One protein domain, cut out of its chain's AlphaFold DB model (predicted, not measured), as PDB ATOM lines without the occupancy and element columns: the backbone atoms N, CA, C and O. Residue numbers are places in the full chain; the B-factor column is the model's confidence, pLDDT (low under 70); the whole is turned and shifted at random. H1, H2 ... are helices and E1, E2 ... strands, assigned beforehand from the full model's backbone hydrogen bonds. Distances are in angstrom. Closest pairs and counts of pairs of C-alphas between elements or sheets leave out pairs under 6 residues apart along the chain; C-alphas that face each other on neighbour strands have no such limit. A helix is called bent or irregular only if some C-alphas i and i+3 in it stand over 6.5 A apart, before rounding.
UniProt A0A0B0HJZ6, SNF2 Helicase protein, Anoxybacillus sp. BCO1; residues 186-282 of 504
ATOM      1  N   VAL A 186      36.031  33.417 -32.690       83.50
ATOM      2  CA  VAL A 186      37.190  34.312 -32.764       83.50
ATOM      3  C   VAL A 186      37.976  34.218 -31.461       83.50
ATOM      4  O   VAL A 186      37.400  34.295 -30.375       83.50
ATOM      5  N   VAL A 187      39.294  34.066 -31.566       85.38
ATOM      6  CA  VAL A 187      40.193  34.046 -30.406       85.38
ATOM      7  C   VAL A 187      40.515  35.484 -29.992       85.38
ATOM      8  O   VAL A 187      40.956  36.291 -30.811       85.38
ATOM      9  N   ALA A 188      40.298  35.809 -28.722       86.38
ATOM     10  CA  ALA A 188      40.536  37.130 -28.157       86.38
ATOM     11  C   ALA A 188      41.330  37.047 -26.846       86.38
ATOM     12  O   ALA A 188      41.272  36.050 -26.122       86.38
ATOM     13  N   ILE A 189      42.046  38.124 -26.524       86.69
ATOM     14  CA  ILE A 189      42.692  38.305 -25.219       86.69
ATOM     15  C   ILE A 189      41.779  39.159 -24.353       86.69
ATOM     16  O   ILE A 189      41.397  40.253 -24.761       86.69
ATOM     17  N   ARG A 190      41.462  38.692 -23.145       87.75
ATOM     18  CA  ARG A 190      40.714  39.456 -22.147       87.75
ATOM     19  C   ARG A 190      41.606  39.793 -20.961       87.75
ATOM     20  O   ARG A 190      42.152  38.893 -20.328       87.75
ATOM     21  N   LEU A 191      41.696  41.079 -20.633       86.19
ATOM     22  CA  LEU A 191      42.293  41.539 -19.383       86.19
ATOM     23  C   LEU A 191      41.188  41.768 -18.347       86.19
ATOM     24  O   LEU A 191      40.346  42.650 -18.509       86.19
ATOM     25  N   ASN A 192      41.212  40.989 -17.272       83.19
ATOM     26  CA  ASN A 192      40.305  41.111 -16.139       83.19
ATOM     27  C   ASN A 192      40.964  41.900 -15.003       83.19
ATOM     28  O   ASN A 192      42.131  41.690 -14.655       83.19
ATOM     29  N   GLU A 193      40.177  42.771 -14.380       81.00
ATOM     30  CA  GLU A 193      40.609  43.538 -13.215       81.00
ATOM     31  C   GLU A 193      40.654  42.691 -11.928       81.00
ATOM     32  O   GLU A 193      39.849  41.769 -11.748       81.00
ATOM     33  N   PRO A 194      41.575  42.998 -10.998       79.88
ATOM     34  CA  PRO A 194      41.637  42.328  -9.707       79.88
ATOM     35  C   PRO A 194      40.430  42.682  -8.821       79.88
ATOM     36  O   PRO A 194      39.958  43.820  -8.781       79.88
ATOM     37  N   LYS A 195      39.947  41.699  -8.043       68.00
ATOM     38  CA  LYS A 195      38.838  41.890  -7.084       68.00
ATOM     39  C   LYS A 195      39.225  42.750  -5.875       68.00
ATOM     40  O   LYS A 195      38.347  43.368  -5.279       68.00
ATOM     41  N   GLU A 196      40.510  42.792  -5.531       61.59
ATOM     42  CA  GLU A 196      41.067  43.572  -4.422       61.59
ATOM     43  C   GLU A 196      42.120  44.571  -4.921       61.59
ATOM     44  O   GLU A 196      42.834  44.313  -5.893       61.59
ATOM     45  N   ASP A 197      42.227  45.714  -4.239       58.16
ATOM     46  CA  ASP A 197      43.208  46.755  -4.554       58.16
ATOM     47  C   ASP A 197      44.644  46.255  -4.347       58.16
ATOM     48  O   ASP A 197      45.055  45.943  -3.229       58.16
ATOM     49  N   GLY A 198      45.429  46.223  -5.428       61.25
ATOM     50  CA  GLY A 198      46.783  45.660  -5.437       61.25
ATOM     51  C   GLY A 198      46.852  44.149  -5.693       61.25
ATOM     52  O   GLY A 198      47.922  43.568  -5.533       61.25
ATOM     53  N   GLY A 199      45.739  43.512  -6.078       69.50
ATOM     54  CA  GLY A 199      45.737  42.135  -6.576       69.50
ATOM     55  C   GLY A 199      46.352  42.002  -7.976       69.50
ATOM     56  O   GLY A 199      46.505  42.988  -8.699       69.50
ATOM     57  N   ALA A 200      46.686  40.771  -8.364       77.62
ATOM     58  CA  ALA A 200      47.188  40.463  -9.702       77.62
ATOM     59  C   ALA A 200      46.079  40.602 -10.758       77.62
ATOM     60  O   ALA A 200      44.943  40.162 -10.551       77.62
ATOM     61  N   TRP A 201      46.409  41.211 -11.894       82.19
ATOM     62  CA  TRP A 201      45.518  41.307 -13.049       82.19
ATOM     63  C   TRP A 201      45.491  39.966 -13.765       82.19
ATOM     64  O   TRP A 201      46.553  39.397 -13.990       82.19
ATOM     65  N   SER A 202      44.315  39.463 -14.141       82.81
ATOM     66  CA  SER A 202      44.230  38.175 -14.845       82.81
ATOM     67  C   SER A 202      44.109  38.388 -16.347       82.81
ATOM     68  O   SER A 202      43.209  39.082 -16.814       82.81
ATOM     69  N   LEU A 203      45.030  37.801 -17.105       84.25
ATOM     70  CA  LEU A 203      45.002  37.782 -18.559       84.25
ATOM     71  C   LEU A 203      44.503  36.408 -19.006       84.25
ATOM     72  O   LEU A 203      45.108  35.385 -18.701       84.25
ATOM     73  N   GLU A 204      43.383  36.378 -19.716       86.56
ATOM     74  CA  GLU A 204      42.735  35.138 -20.130       86.56
ATOM     75  C   GLU A 204      42.548  35.108 -21.645       86.56
ATOM     76  O   GLU A 204      42.188  36.103 -22.274       86.56
ATOM     77  N   THR A 205      42.752  33.933 -22.239       85.06
ATOM     78  CA  THR A 205      42.361  33.679 -23.630       85.06
ATOM     79  C   THR A 205      40.883  33.310 -23.663       85.06
ATOM     80  O   THR A 205      40.459  32.359 -22.998       85.06
ATOM     81  N   VAL A 206      40.094  34.046 -24.439       87.25
ATOM     82  CA  VAL A 206      38.659  33.799 -24.590       87.25
ATOM     83  C   VAL A 206      38.298  33.531 -26.044       87.25
ATOM     84  O   VAL A 206      38.890  34.094 -26.961       87.25
ATOM     85  N   LEU A 207      37.325  32.650 -26.250       85.12
ATOM     86  CA  LEU A 207      36.778  32.312 -27.558       85.12
ATOM     87  C   LEU A 207      35.377  32.908 -27.644       85.12
ATOM     88  O   LEU A 207      34.530  32.613 -26.797       85.12
ATOM     89  N   ILE A 208      35.162  33.757 -28.644       84.19
ATOM     90  CA  ILE A 208      33.900  34.456 -28.880       84.19
ATOM     91  C   ILE A 208      33.196  33.771 -30.044       84.19
ATOM     92  O   ILE A 208      33.731  33.763 -31.150       84.19
ATOM     93  N   ASP A 209      32.016  33.205 -29.816       83.31
ATOM     94  CA  ASP A 209      31.217  32.589 -30.880       83.31
ATOM     95  C   ASP A 209      30.821  33.638 -31.936       83.31
ATOM     96  O   ASP A 209      30.315  34.709 -31.608       83.31
ATOM     97  N   THR A 210      31.032  33.343 -33.217       77.88
ATOM     98  CA  THR A 210      30.705  34.260 -34.326       77.88
ATOM     99  C   THR A 210      29.201  34.446 -34.549       77.88
ATOM    100  O   THR A 210      28.789  35.444 -35.139       77.88
ATOM    101  N   THR A 211      28.374  33.509 -34.083       78.44
ATOM    102  CA  THR A 211      26.918  33.496 -34.280       78.44
ATOM    103  C   THR A 211      26.148  33.985 -33.060       78.44
ATOM    104  O   THR A 211      25.226  34.788 -33.205       78.44
ATOM    105  N   THR A 212      26.516  33.528 -31.859       77.06
ATOM    106  CA  THR A 212      25.824  33.898 -30.611       77.06
ATOM    107  C   THR A 212      26.528  35.008 -29.841       77.06
ATOM    108  O   THR A 212      25.915  35.616 -28.965       77.06
ATOM    109  N   ASN A 213      27.785  35.313 -30.186       79.38
ATOM    110  CA  ASN A 213      28.647  36.246 -29.462       79.38
ATOM    111  C   ASN A 213      28.888  35.839 -27.992       79.38
ATOM    112  O   ASN A 213      29.240  36.677 -27.158       79.38
ATOM    113  N   ASP A 214      28.701  34.553 -27.675       81.94
ATOM    114  CA  ASP A 214      28.974  33.993 -26.354       81.94
ATOM    115  C   ASP A 214      30.481  33.874 -26.119       81.94
ATOM    116  O   ASP A 214      31.238  33.441 -26.989       81.94
ATOM    117  N   ILE A 215      30.916  34.234 -24.910       84.12
ATOM    118  CA  ILE A 215      32.324  34.216 -24.512       84.12
ATOM    119  C   ILE A 215      32.595  32.959 -23.687       84.12
ATOM    120  O   ILE A 215      32.032  32.778 -22.605       84.12
ATOM    121  N   THR A 216      33.513  32.119 -24.156       82.75
ATOM    122  CA  THR A 216      34.017  30.954 -23.413       82.75
ATOM    123  C   THR A 216      35.485  31.150 -23.050       82.75
ATOM    124  O   THR A 216      36.253  31.734 -23.810       82.75
ATOM    125  N   VAL A 217      35.885  30.699 -21.861       82.88
ATOM    126  CA  VAL A 217      37.258  30.865 -21.362       82.88
ATOM    127  C   VAL A 217      38.059  29.598 -21.653       82.88
ATOM    128  O   VAL A 217      37.672  28.500 -21.241       82.88
ATOM    129  N   TYR A 218      39.185  29.733 -22.349       80.06
ATOM    130  CA  TYR A 218      40.107  28.624 -22.596       80.06
ATOM    131  C   TYR A 218      40.767  28.180 -21.272       80.06
ATOM    132  O   TYR A 218      41.137  29.047 -20.479       80.06
ATOM    133  N   PRO A 219      40.917  26.869 -20.969       74.38
ATOM    134  CA  PRO A 219      40.798  25.698 -21.853       74.38
ATOM    135  C   PRO A 219      39.414  25.021 -21.892       74.38
ATOM    136  O   PRO A 219      39.269  23.938 -22.463       74.38
ATOM    137  N   HIS A 220      38.382  25.611 -21.283       77.00
ATOM    138  CA  HIS A 220      37.052  25.000 -21.197       77.00
ATOM    139  C   HIS A 220      36.244  25.241 -22.479       77.00
ATOM    140  O   HIS A 220      35.342  26.073 -22.521       77.00
ATOM    141  N   MET A 221      36.571  24.483 -23.529       78.12
ATOM    142  CA  MET A 221      35.883  24.533 -24.821       78.12
ATOM    143  C   MET A 221      34.836  23.410 -24.985       78.12
ATOM    144  O   MET A 221      35.056  22.283 -24.521       78.12
ATOM    145  N   PRO A 222      33.702  23.671 -25.667       80.81
ATOM    146  CA  PRO A 222      32.751  22.640 -26.082       80.81
ATOM    147  C   PRO A 222      33.432  21.523 -26.885       80.81
ATOM    148  O   PRO A 222      34.378  21.774 -27.628       80.81
ATOM    149  N   ARG A 223      32.916  20.286 -26.812       79.50
ATOM    150  CA  ARG A 223      33.494  19.128 -27.535       79.50
ATOM    151  C   ARG A 223      33.641  19.361 -29.042       79.50
ATOM    152  O   ARG A 223      34.613  18.904 -29.625       79.50
ATOM    153  N   ALA A 224      32.709  20.095 -29.650       77.75
ATOM    154  CA  ALA A 224      32.765  20.447 -31.069       77.75
ATOM    155  C   ALA A 224      33.960  21.354 -31.416       77.75
ATOM    156  O   ALA A 224      34.444  21.318 -32.539       77.75
ATOM    157  N   TRP A 225      34.450  22.149 -30.460       81.56
ATOM    158  CA  TRP A 225      35.551  23.093 -30.665       81.56
ATOM    159  C   TRP A 225      36.920  22.491 -30.346       81.56
ATOM    160  O   TRP A 225      37.935  23.067 -30.717       81.56
ATOM    161  N   GLN A 226      36.961  21.303 -29.730       77.88
ATOM    162  CA  GLN A 226      38.217  20.622 -29.402       77.88
ATOM    163  C   GLN A 226      39.061  20.286 -30.635       77.88
ATOM    164  O   GLN A 226      40.284  20.274 -30.540       77.88
ATOM    165  N   ALA A 227      38.425  20.076 -31.791       79.50
ATOM    166  CA  ALA A 227      39.125  19.884 -33.059       79.50
ATOM    167  C   ALA A 227      39.946  21.119 -33.489       79.50
ATOM    168  O   ALA A 227      40.935  20.972 -34.197       79.50
ATOM    169  N   TYR A 228      39.575  22.314 -33.017       81.12
ATOM    170  CA  TYR A 228      40.211  23.592 -33.348       81.12
ATOM    171  C   TYR A 228      41.154  24.093 -32.241       81.12
ATOM    172  O   TYR A 228      41.527  25.263 -32.227       81.12
ATOM    173  N   ALA A 229      41.551  23.230 -31.298       79.19
ATOM    174  CA  ALA A 229      42.469  23.598 -30.216       79.19
ATOM    175  C   ALA A 229      43.808  24.147 -30.745       79.19
ATOM    176  O   ALA A 229      44.316  25.141 -30.229       79.19
ATOM    177  N   SER A 230      44.322  23.559 -31.830       79.00
ATOM    178  CA  SER A 230      45.546  24.006 -32.503       79.00
ATOM    179  C   SER A 230      45.453  25.453 -33.001       79.00
ATOM    180  O   SER A 230      46.428  26.189 -32.908       79.00
ATOM    181  N   HIS A 231      44.280  25.903 -33.456       78.88
ATOM    182  CA  HIS A 231      44.065  27.295 -33.871       78.88
ATOM    183  C   HIS A 231      44.229  28.271 -32.694       78.88
ATOM    184  O   HIS A 231      44.772  29.362 -32.853       78.88
ATOM    185  N   VAL A 232      43.795  27.880 -31.491       81.25
ATOM    186  CA  VAL A 232      43.992  28.693 -30.281       81.25
ATOM    187  C   VAL A 232      45.474  28.759 -29.920       81.25
ATOM    188  O   VAL A 232      45.979  29.842 -29.647       81.25
ATOM    189  N   GLU A 233      46.187  27.634 -29.971       81.31
ATOM    190  CA  GLU A 233      47.625  27.583 -29.678       81.31
ATOM    191  C   GLU A 233      48.448  28.448 -30.646       81.31
ATOM    192  O   GLU A 233      49.311  29.207 -30.201       81.31
ATOM    193  N   ARG A 234      48.138  28.419 -31.950       78.38
ATOM    194  CA  ARG A 234      48.774  29.293 -32.954       78.38
ATOM    195  C   ARG A 234      48.497  30.770 -32.692       78.38
ATOM    196  O   ARG A 234      49.419  31.581 -32.682       78.38
ATOM    197  N   ALA A 235      47.246  31.120 -32.383       78.88
ATOM    198  CA  ALA A 235      46.898  32.488 -32.012       78.88
ATOM    199  C   ALA A 235      47.706  32.961 -30.789       78.88
ATOM    200  O   ALA A 235      48.235  34.072 -30.793       78.88
ATOM    201  N   GLN A 236      47.881  32.102 -29.780       81.62
ATOM    202  CA  GLN A 236      48.726  32.412 -28.626       81.62
ATOM    203  C   GLN A 236      50.194  32.613 -29.022       81.62
ATOM    204  O   GLN A 236      50.795  33.595 -28.588       81.62
ATOM    205  N   GLN A 237      50.767  31.747 -29.864       80.88
ATOM    206  CA  GLN A 237      52.141  31.901 -30.369       80.88
ATOM    207  C   GLN A 237      52.327  33.220 -31.128       80.88
ATOM    208  O   GLN A 237      53.314  33.928 -30.917       80.88
ATOM    209  N   ARG A 238      51.343  33.613 -31.941       77.69
ATOM    210  CA  ARG A 238      51.345  34.895 -32.650       77.69
ATOM    211  C   ARG A 238      51.381  36.080 -31.688       77.69
ATOM    212  O   ARG A 238      52.150  37.016 -31.892       77.69
ATOM    213  N   TRP A 239      50.593  36.043 -30.615       82.94
ATOM    214  CA  TRP A 239      50.610  37.107 -29.606       82.94
ATOM    215  C   TRP A 239      51.951  37.185 -28.876       82.94
ATOM    216  O   TRP A 239      52.415  38.286 -28.589       82.94
ATOM    217  N   GLN A 240      52.600  36.042 -28.628       81.88
ATOM    218  CA  GLN A 240      53.949  35.994 -28.055       81.88
ATOM    219  C   GLN A 240      54.996  36.595 -29.007       81.88
ATOM    220  O   GLN A 240      55.916  37.268 -28.548       81.88
ATOM    221  N   ALA A 241      54.854  36.391 -30.320       79.38
ATOM    222  CA  ALA A 241      55.750  36.981 -31.313       79.38
ATOM    223  C   ALA A 241      55.594  38.508 -31.412       79.38
ATOM    224  O   ALA A 241      56.592  39.213 -31.547       79.38
ATOM    225  N   ILE A 242      54.358  39.017 -31.317       78.62
ATOM    226  CA  ILE A 242      54.071  40.461 -31.345       78.62
ATOM    227  C   ILE A 242      54.528  41.121 -30.041       78.62
ATOM    228  O   ILE A 242      55.215  42.137 -30.072       78.62
ATOM    229  N   VAL A 243      54.184  40.524 -28.895       82.44
ATOM    230  CA  VAL A 243      54.434  41.094 -27.566       82.44
ATOM    231  C   VAL A 243      55.219  40.097 -26.694       82.44
ATOM    232  O   VAL A 243      54.640  39.414 -25.843       82.44
ATOM    233  N   PRO A 244      56.560  40.028 -26.830       79.12
ATOM    234  CA  PRO A 244      57.375  38.993 -26.182       79.12
ATOM    235  C   PRO A 244      57.279  38.966 -24.655       79.12
ATOM    236  O   PRO A 244      57.379  37.907 -24.038       79.12
ATOM    237  N   TRP A 245      57.065  40.123 -24.024       82.81
ATOM    238  CA  TRP A 245      57.012  40.239 -22.564       82.81
ATOM    239  C   TRP A 245      55.712  39.697 -21.944       82.81
ATOM    240  O   TRP A 245      55.673  39.485 -20.735       82.81
ATOM    241  N   LEU A 246      54.673  39.431 -22.751       79.56
ATOM    242  CA  LEU A 246      53.452  38.740 -22.306       79.56
ATOM    243  C   LEU A 246      53.634  37.218 -22.198       79.56
ATOM    244  O   LEU A 246      52.719  36.521 -21.755       79.56
ATOM    245  N   SER A 247      54.801  36.697 -22.585       73.69
ATOM    246  CA  SER A 247      55.136  35.278 -22.501       73.69
ATOM    247  C   SER A 247      56.032  34.970 -21.295       73.69
ATOM    248  O   SER A 247      56.962  35.712 -20.973       73.69
ATOM    249  N   GLU A 248      55.768  33.854 -20.620       69.81
ATOM    250  CA  GLU A 248      56.641  33.282 -19.596       69.81
ATOM    251  C   GLU A 248      56.712  31.765 -19.785       69.81
ATOM    252  O   GLU A 248      55.693  31.080 -19.842       69.81
ATOM    253  N   ASN A 249      57.926  31.225 -19.927       57.91
ATOM    254  CA  ASN A 249      58.173  29.793 -20.154       57.91
ATOM    255  C   ASN A 249      57.416  29.184 -21.359       57.91
ATOM    256  O   ASN A 249      57.039  28.014 -21.323       57.91
ATOM    257  N   GLY A 250      57.189  29.962 -22.424       61.38
ATOM    258  CA  GLY A 250      56.501  29.503 -23.644       61.38
ATOM    259  C   GLY A 250      54.970  29.488 -23.559       61.38
ATOM    260  O   GLY A 250      54.310  29.128 -24.531       61.38
ATOM    261  N   ALA A 251      54.392  29.917 -22.434       68.94
ATOM    262  CA  ALA A 251      52.959  30.145 -22.278       68.94
ATOM    263  C   ALA A 251      52.673  31.639 -22.075       68.94
ATOM    264  O   ALA A 251      53.540  32.403 -21.646       68.94
ATOM    265  N   LEU A 252      51.448  32.069 -22.382       72.12
ATOM    266  CA  LEU A 252      50.998  33.407 -22.004       72.12
ATOM    267  C   LEU A 252      50.926  33.510 -20.483       72.12
ATOM    268  O   LEU A 252      50.475  32.581 -19.808       72.12
ATOM    269  N   ARG A 253      51.355  34.652 -19.947       76.88
ATOM    270  CA  ARG A 253      51.171  34.951 -18.530       76.88
ATOM    271  C   ARG A 253      49.684  35.054 -18.229       76.88
ATOM    272  O   ARG A 253      48.987  35.836 -18.863       76.88
ATOM    273  N   ASN A 254      49.229  34.305 -17.230       78.50
ATOM    274  CA  ASN A 254      47.853  34.398 -16.738       78.50
ATOM    275  C   ASN A 254      47.683  35.534 -15.725       78.50
ATOM    276  O   ASN A 254      46.567  35.990 -15.505       78.50
ATOM    277  N   GLU A 255      48.775  35.980 -15.103       81.81
ATOM    278  CA  GLU A 255      48.780  37.024 -14.083       81.81
ATOM    279  C   GLU A 255      49.776  38.124 -14.465       81.81
ATOM    280  O   GLU A 255      50.923  37.842 -14.812       81.81
ATOM    281  N   LEU A 256      49.325  39.377 -14.413       81.62
ATOM    282  CA  LEU A 256      50.122  40.569 -14.687       81.62
ATOM    283  C   LEU A 256      50.174  41.466 -13.448       81.62
ATOM    284  O   LEU A 256      49.183  41.647 -12.729       81.62
ATOM    285  N   ASN A 257      51.335  42.078 -13.230       81.12
ATOM    286  CA  ASN A 257      51.490  43.130 -12.224       81.12
ATOM    287  C   ASN A 257      50.828  44.443 -12.677       81.12
ATOM    288  O   ASN A 257      50.563  44.634 -13.857       81.12
ATOM    289  N   GLU A 258      50.614  45.393 -11.761       75.31
ATOM    290  CA  GLU A 258      49.985  46.692 -12.081       75.31
ATOM    291  C   GLU A 258      50.735  47.464 -13.188       75.31
ATOM    292  O   GLU A 258      50.117  47.997 -14.109       75.31
ATOM    293  N   GLU A 259      52.071  47.489 -13.140       74.81
ATOM    294  CA  GLU A 259      52.898  48.147 -14.165       74.81
ATOM    295  C   GLU A 259      52.815  47.443 -15.527       74.81
ATOM    296  O   GLU A 259      52.837  48.090 -16.575       74.81
ATOM    297  N   GLU A 260      52.695  46.118 -15.513       80.69
ATOM    298  CA  GLU A 260      52.576  45.287 -16.708       80.69
ATOM    299  C   GLU A 260      51.177  45.406 -17.321       80.69
ATOM    300  O   GLU A 260      51.053  45.609 -18.523       80.69
ATOM    301  N   ALA A 261      50.121  45.392 -16.506       81.12
ATOM    302  CA  ALA A 261      48.754  45.656 -16.945       81.12
ATOM    303  C   ALA A 261      48.626  47.060 -17.557       81.12
ATOM    304  O   ALA A 261      48.006  47.231 -18.605       81.12
ATOM    305  N   TRP A 262      49.284  48.060 -16.963       76.19
ATOM    306  CA  TRP A 262      49.387  49.396 -17.548       76.19
ATOM    307  C   TRP A 262      50.053  49.366 -18.927       76.19
ATOM    308  O   TRP A 262      49.527  49.919 -19.895       76.19
ATOM    309  N   ARG A 263      51.204  48.693 -19.033       80.62
ATOM    310  CA  ARG A 263      51.922  48.543 -20.302       80.62
ATOM    311  C   ARG A 263      51.074  47.821 -21.353       80.62
ATOM    312  O   ARG A 263      51.083  48.218 -22.515       80.62
ATOM    313  N   PHE A 264      50.289  46.822 -20.951       84.50
ATOM    314  CA  PHE A 264      49.356  46.123 -21.833       84.50
ATOM    315  C   PHE A 264      48.285  47.063 -22.402       84.50
ATOM    316  O   PHE A 264      48.014  47.066 -23.603       84.50
ATOM    317  N   LEU A 265      47.684  47.882 -21.541       80.62
ATOM    318  CA  LEU A 265      46.592  48.783 -21.908       80.62
ATOM    319  C   LEU A 265      47.035  49.927 -22.837       80.62
ATOM    320  O   LEU A 265      46.246  50.373 -23.676       80.62
ATOM    321  N   VAL A 266      48.277  50.401 -22.688       75.94
ATOM    322  CA  VAL A 266      48.825  51.526 -23.463       75.94
ATOM    323  C   VAL A 266      49.541  51.078 -24.735       75.94
ATOM    324  O   VAL A 266      49.284  51.650 -25.787       75.94
ATOM    325  N   GLU A 267      50.428  50.086 -24.646       80.12
ATOM    326  CA  GLU A 267      51.279  49.654 -25.765       80.12
ATOM    327  C   GLU A 267      50.670  48.430 -26.458       80.12
ATOM    328  O   GLU A 267      50.242  48.507 -27.609       80.12
ATOM    329  N   ALA A 268      50.543  47.314 -25.730       80.19
ATOM    330  CA  ALA A 268      50.198  46.022 -26.333       80.19
ATOM    331  C   ALA A 268      48.810  46.011 -26.984       80.19
ATOM    332  O   ALA A 268      48.608  45.350 -27.995       80.19
ATOM    333  N   THR A 269      47.843  46.754 -26.437       81.38
ATOM    334  CA  THR A 269      46.496  46.847 -27.021       81.38
ATOM    335  C   THR A 269      46.545  47.427 -28.436       81.38
ATOM    336  O   THR A 269      45.789  46.978 -29.294       81.38
ATOM    337  N   ILE A 270      47.434  48.391 -28.697       78.19
ATOM    338  CA  ILE A 270      47.592  49.002 -30.023       78.19
ATOM    339  C   ILE A 270      48.217  47.984 -30.977       78.19
ATOM    340  O   ILE A 270      47.604  47.656 -31.987       78.19
ATOM    341  N   GLU A 271      49.358  47.404 -30.599       80.81
ATOM    342  CA  GLU A 271      50.090  46.422 -31.415       80.81
ATOM    343  C   GLU A 271      49.227  45.196 -31.764       80.81
ATOM    344  O   GLU A 271      49.190  44.738 -32.906       80.81
ATOM    345  N   LEU A 272      48.469  44.683 -30.790       80.56
ATOM    346  CA  LEU A 272      47.566  43.549 -30.988       80.56
ATOM    347  C   LEU A 272      46.383  43.912 -31.896       80.56
ATOM    348  O   LEU A 272      46.015  43.119 -32.763       80.56
ATOM    349  N   THR A 273      45.802  45.103 -31.734       77.44
ATOM    350  CA  THR A 273      44.676  45.543 -32.573       77.44
ATOM    351  C   THR A 273      45.120  45.792 -34.014       77.44
ATOM    352  O   THR A 273      44.405  45.409 -34.938       77.44
ATOM    353  N   GLU A 274      46.307  46.371 -34.224       73.19
ATOM    354  CA  GLU A 274      46.914  46.547 -35.552       73.19
ATOM    355  C   GLU A 274      47.204  45.204 -36.228       73.19
ATOM    356  O   GLU A 274      46.973  45.045 -37.424       73.19
ATOM    357  N   ALA A 275      47.600  44.193 -35.452       69.31
ATOM    358  CA  ALA A 275      47.725  42.823 -35.934       69.31
ATOM    359  C   ALA A 275      46.369  42.122 -36.182       69.31
ATOM    360  O   ALA A 275      46.343  40.960 -36.592       69.31
ATOM    361  N   GLY A 276      45.232  42.782 -35.942       68.69
ATOM    362  CA  GLY A 276      43.893  42.222 -36.143       68.69
ATOM    363  C   GLY A 276      43.406  41.314 -35.009       68.69
ATOM    364  O   GLY A 276      42.377  40.652 -35.151       68.69
ATOM    365  N   VAL A 277      44.104  41.283 -33.873       79.56
ATOM    366  CA  VAL A 277      43.695  40.527 -32.684       79.56
ATOM    367  C   VAL A 277      42.584  41.279 -31.957       79.56
ATOM    368  O   VAL A 277      42.649  42.490 -31.749       79.56
ATOM    369  N   ARG A 278      41.544  40.557 -31.527       79.50
ATOM    370  CA  ARG A 278      40.496  41.122 -30.670       79.50
ATOM    371  C   ARG A 278      40.995  41.195 -29.229       79.50
ATOM    372  O   ARG A 278      41.296  40.171 -28.619       79.50
ATOM    373  N   VAL A 279      41.053  42.406 -28.681       85.12
ATOM    374  CA  VAL A 279      41.419  42.651 -27.282       85.12
ATOM    375  C   VAL A 279      40.194  43.151 -26.524       85.12
ATOM    376  O   VAL A 279      39.582  44.146 -26.908       85.12
ATOM    377  N   ILE A 280      39.835  42.456 -25.446       83.12
ATOM    378  CA  ILE A 280      38.792  42.859 -24.505       83.12
ATOM    379  C   ILE A 280      39.477  43.487 -23.296       83.12
ATOM    380  O   ILE A 280      40.180  42.822 -22.531       83.12
ATOM    381  N   VAL A 281      39.245  44.783 -23.135       83.75
ATOM    382  CA  VAL A 281      39.694  45.580 -21.995       83.75
ATOM    383  C   VAL A 281      38.520  45.848 -21.046       83.75
ATOM    384  O   VAL A 281      37.365  45.786 -21.472       83.75
ATOM    385  N   PRO A 282      38.782  46.160 -19.768       79.69
ATOM    386  CA  PRO A 282      37.730  46.562 -18.839       79.69
ATOM    387  C   PRO A 282      36.996  47.838 -19.283       79.69
ATOM    388  O   PRO A 282      37.619  48.767 -19.798       79.69
TER     389      PRO A 282
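Overview. This is residues 186 to 282 of the 504 residues of the protein "SNF2 Helicase protein" of Anoxybacillus sp. BCO1 (UniProt A0A0B0HJZ6). Two helices, H1 and H2, cover one face of a twisted four-stranded sheet. The printed part has 97 residues, mixed in class, ordered E1 E2 E3 H1 H2 E4; the mixed sheet runs E3 E2 E1 E4. It is compact, radius of gyration of the C-alphas 13.4 A, spans 38 by 29 by 25 A.

Along the chain. E1 is residues 186 to 192, from C-alpha 186 at (37.190, 34.312, -32.764); E2 is residues 201 to 209, E3 residues 215 to 217, H1 residues 223 to 242, 29.9 A from first to last C-alpha and irregular, C-alphas 227 and 230 being 7.7 A apart, H2 residues 258 to 274, and E4 residues 278 to 280, ending at C-alpha 280 at (38.792, 42.859, -24.505).

Arrangement. E1, E2, E3 form a meander of antiparallel neighbours; N 188 and O 206 are 2.8 A apart. E4 is parallel to E1, N 189 to O 278 3.0 A. H1 and H2 only just touch, Ile 242 and Glu 271 having the closest C-alphas, 7.2 A. H1 has 10 of 16, H2 11 of 13 O i to N i+4 pairs within hydrogen-bond range.

Size, cuts and confidence. The printed part has no cut; the H1 to H2 link is long; 11 residues are under pLDDT 70.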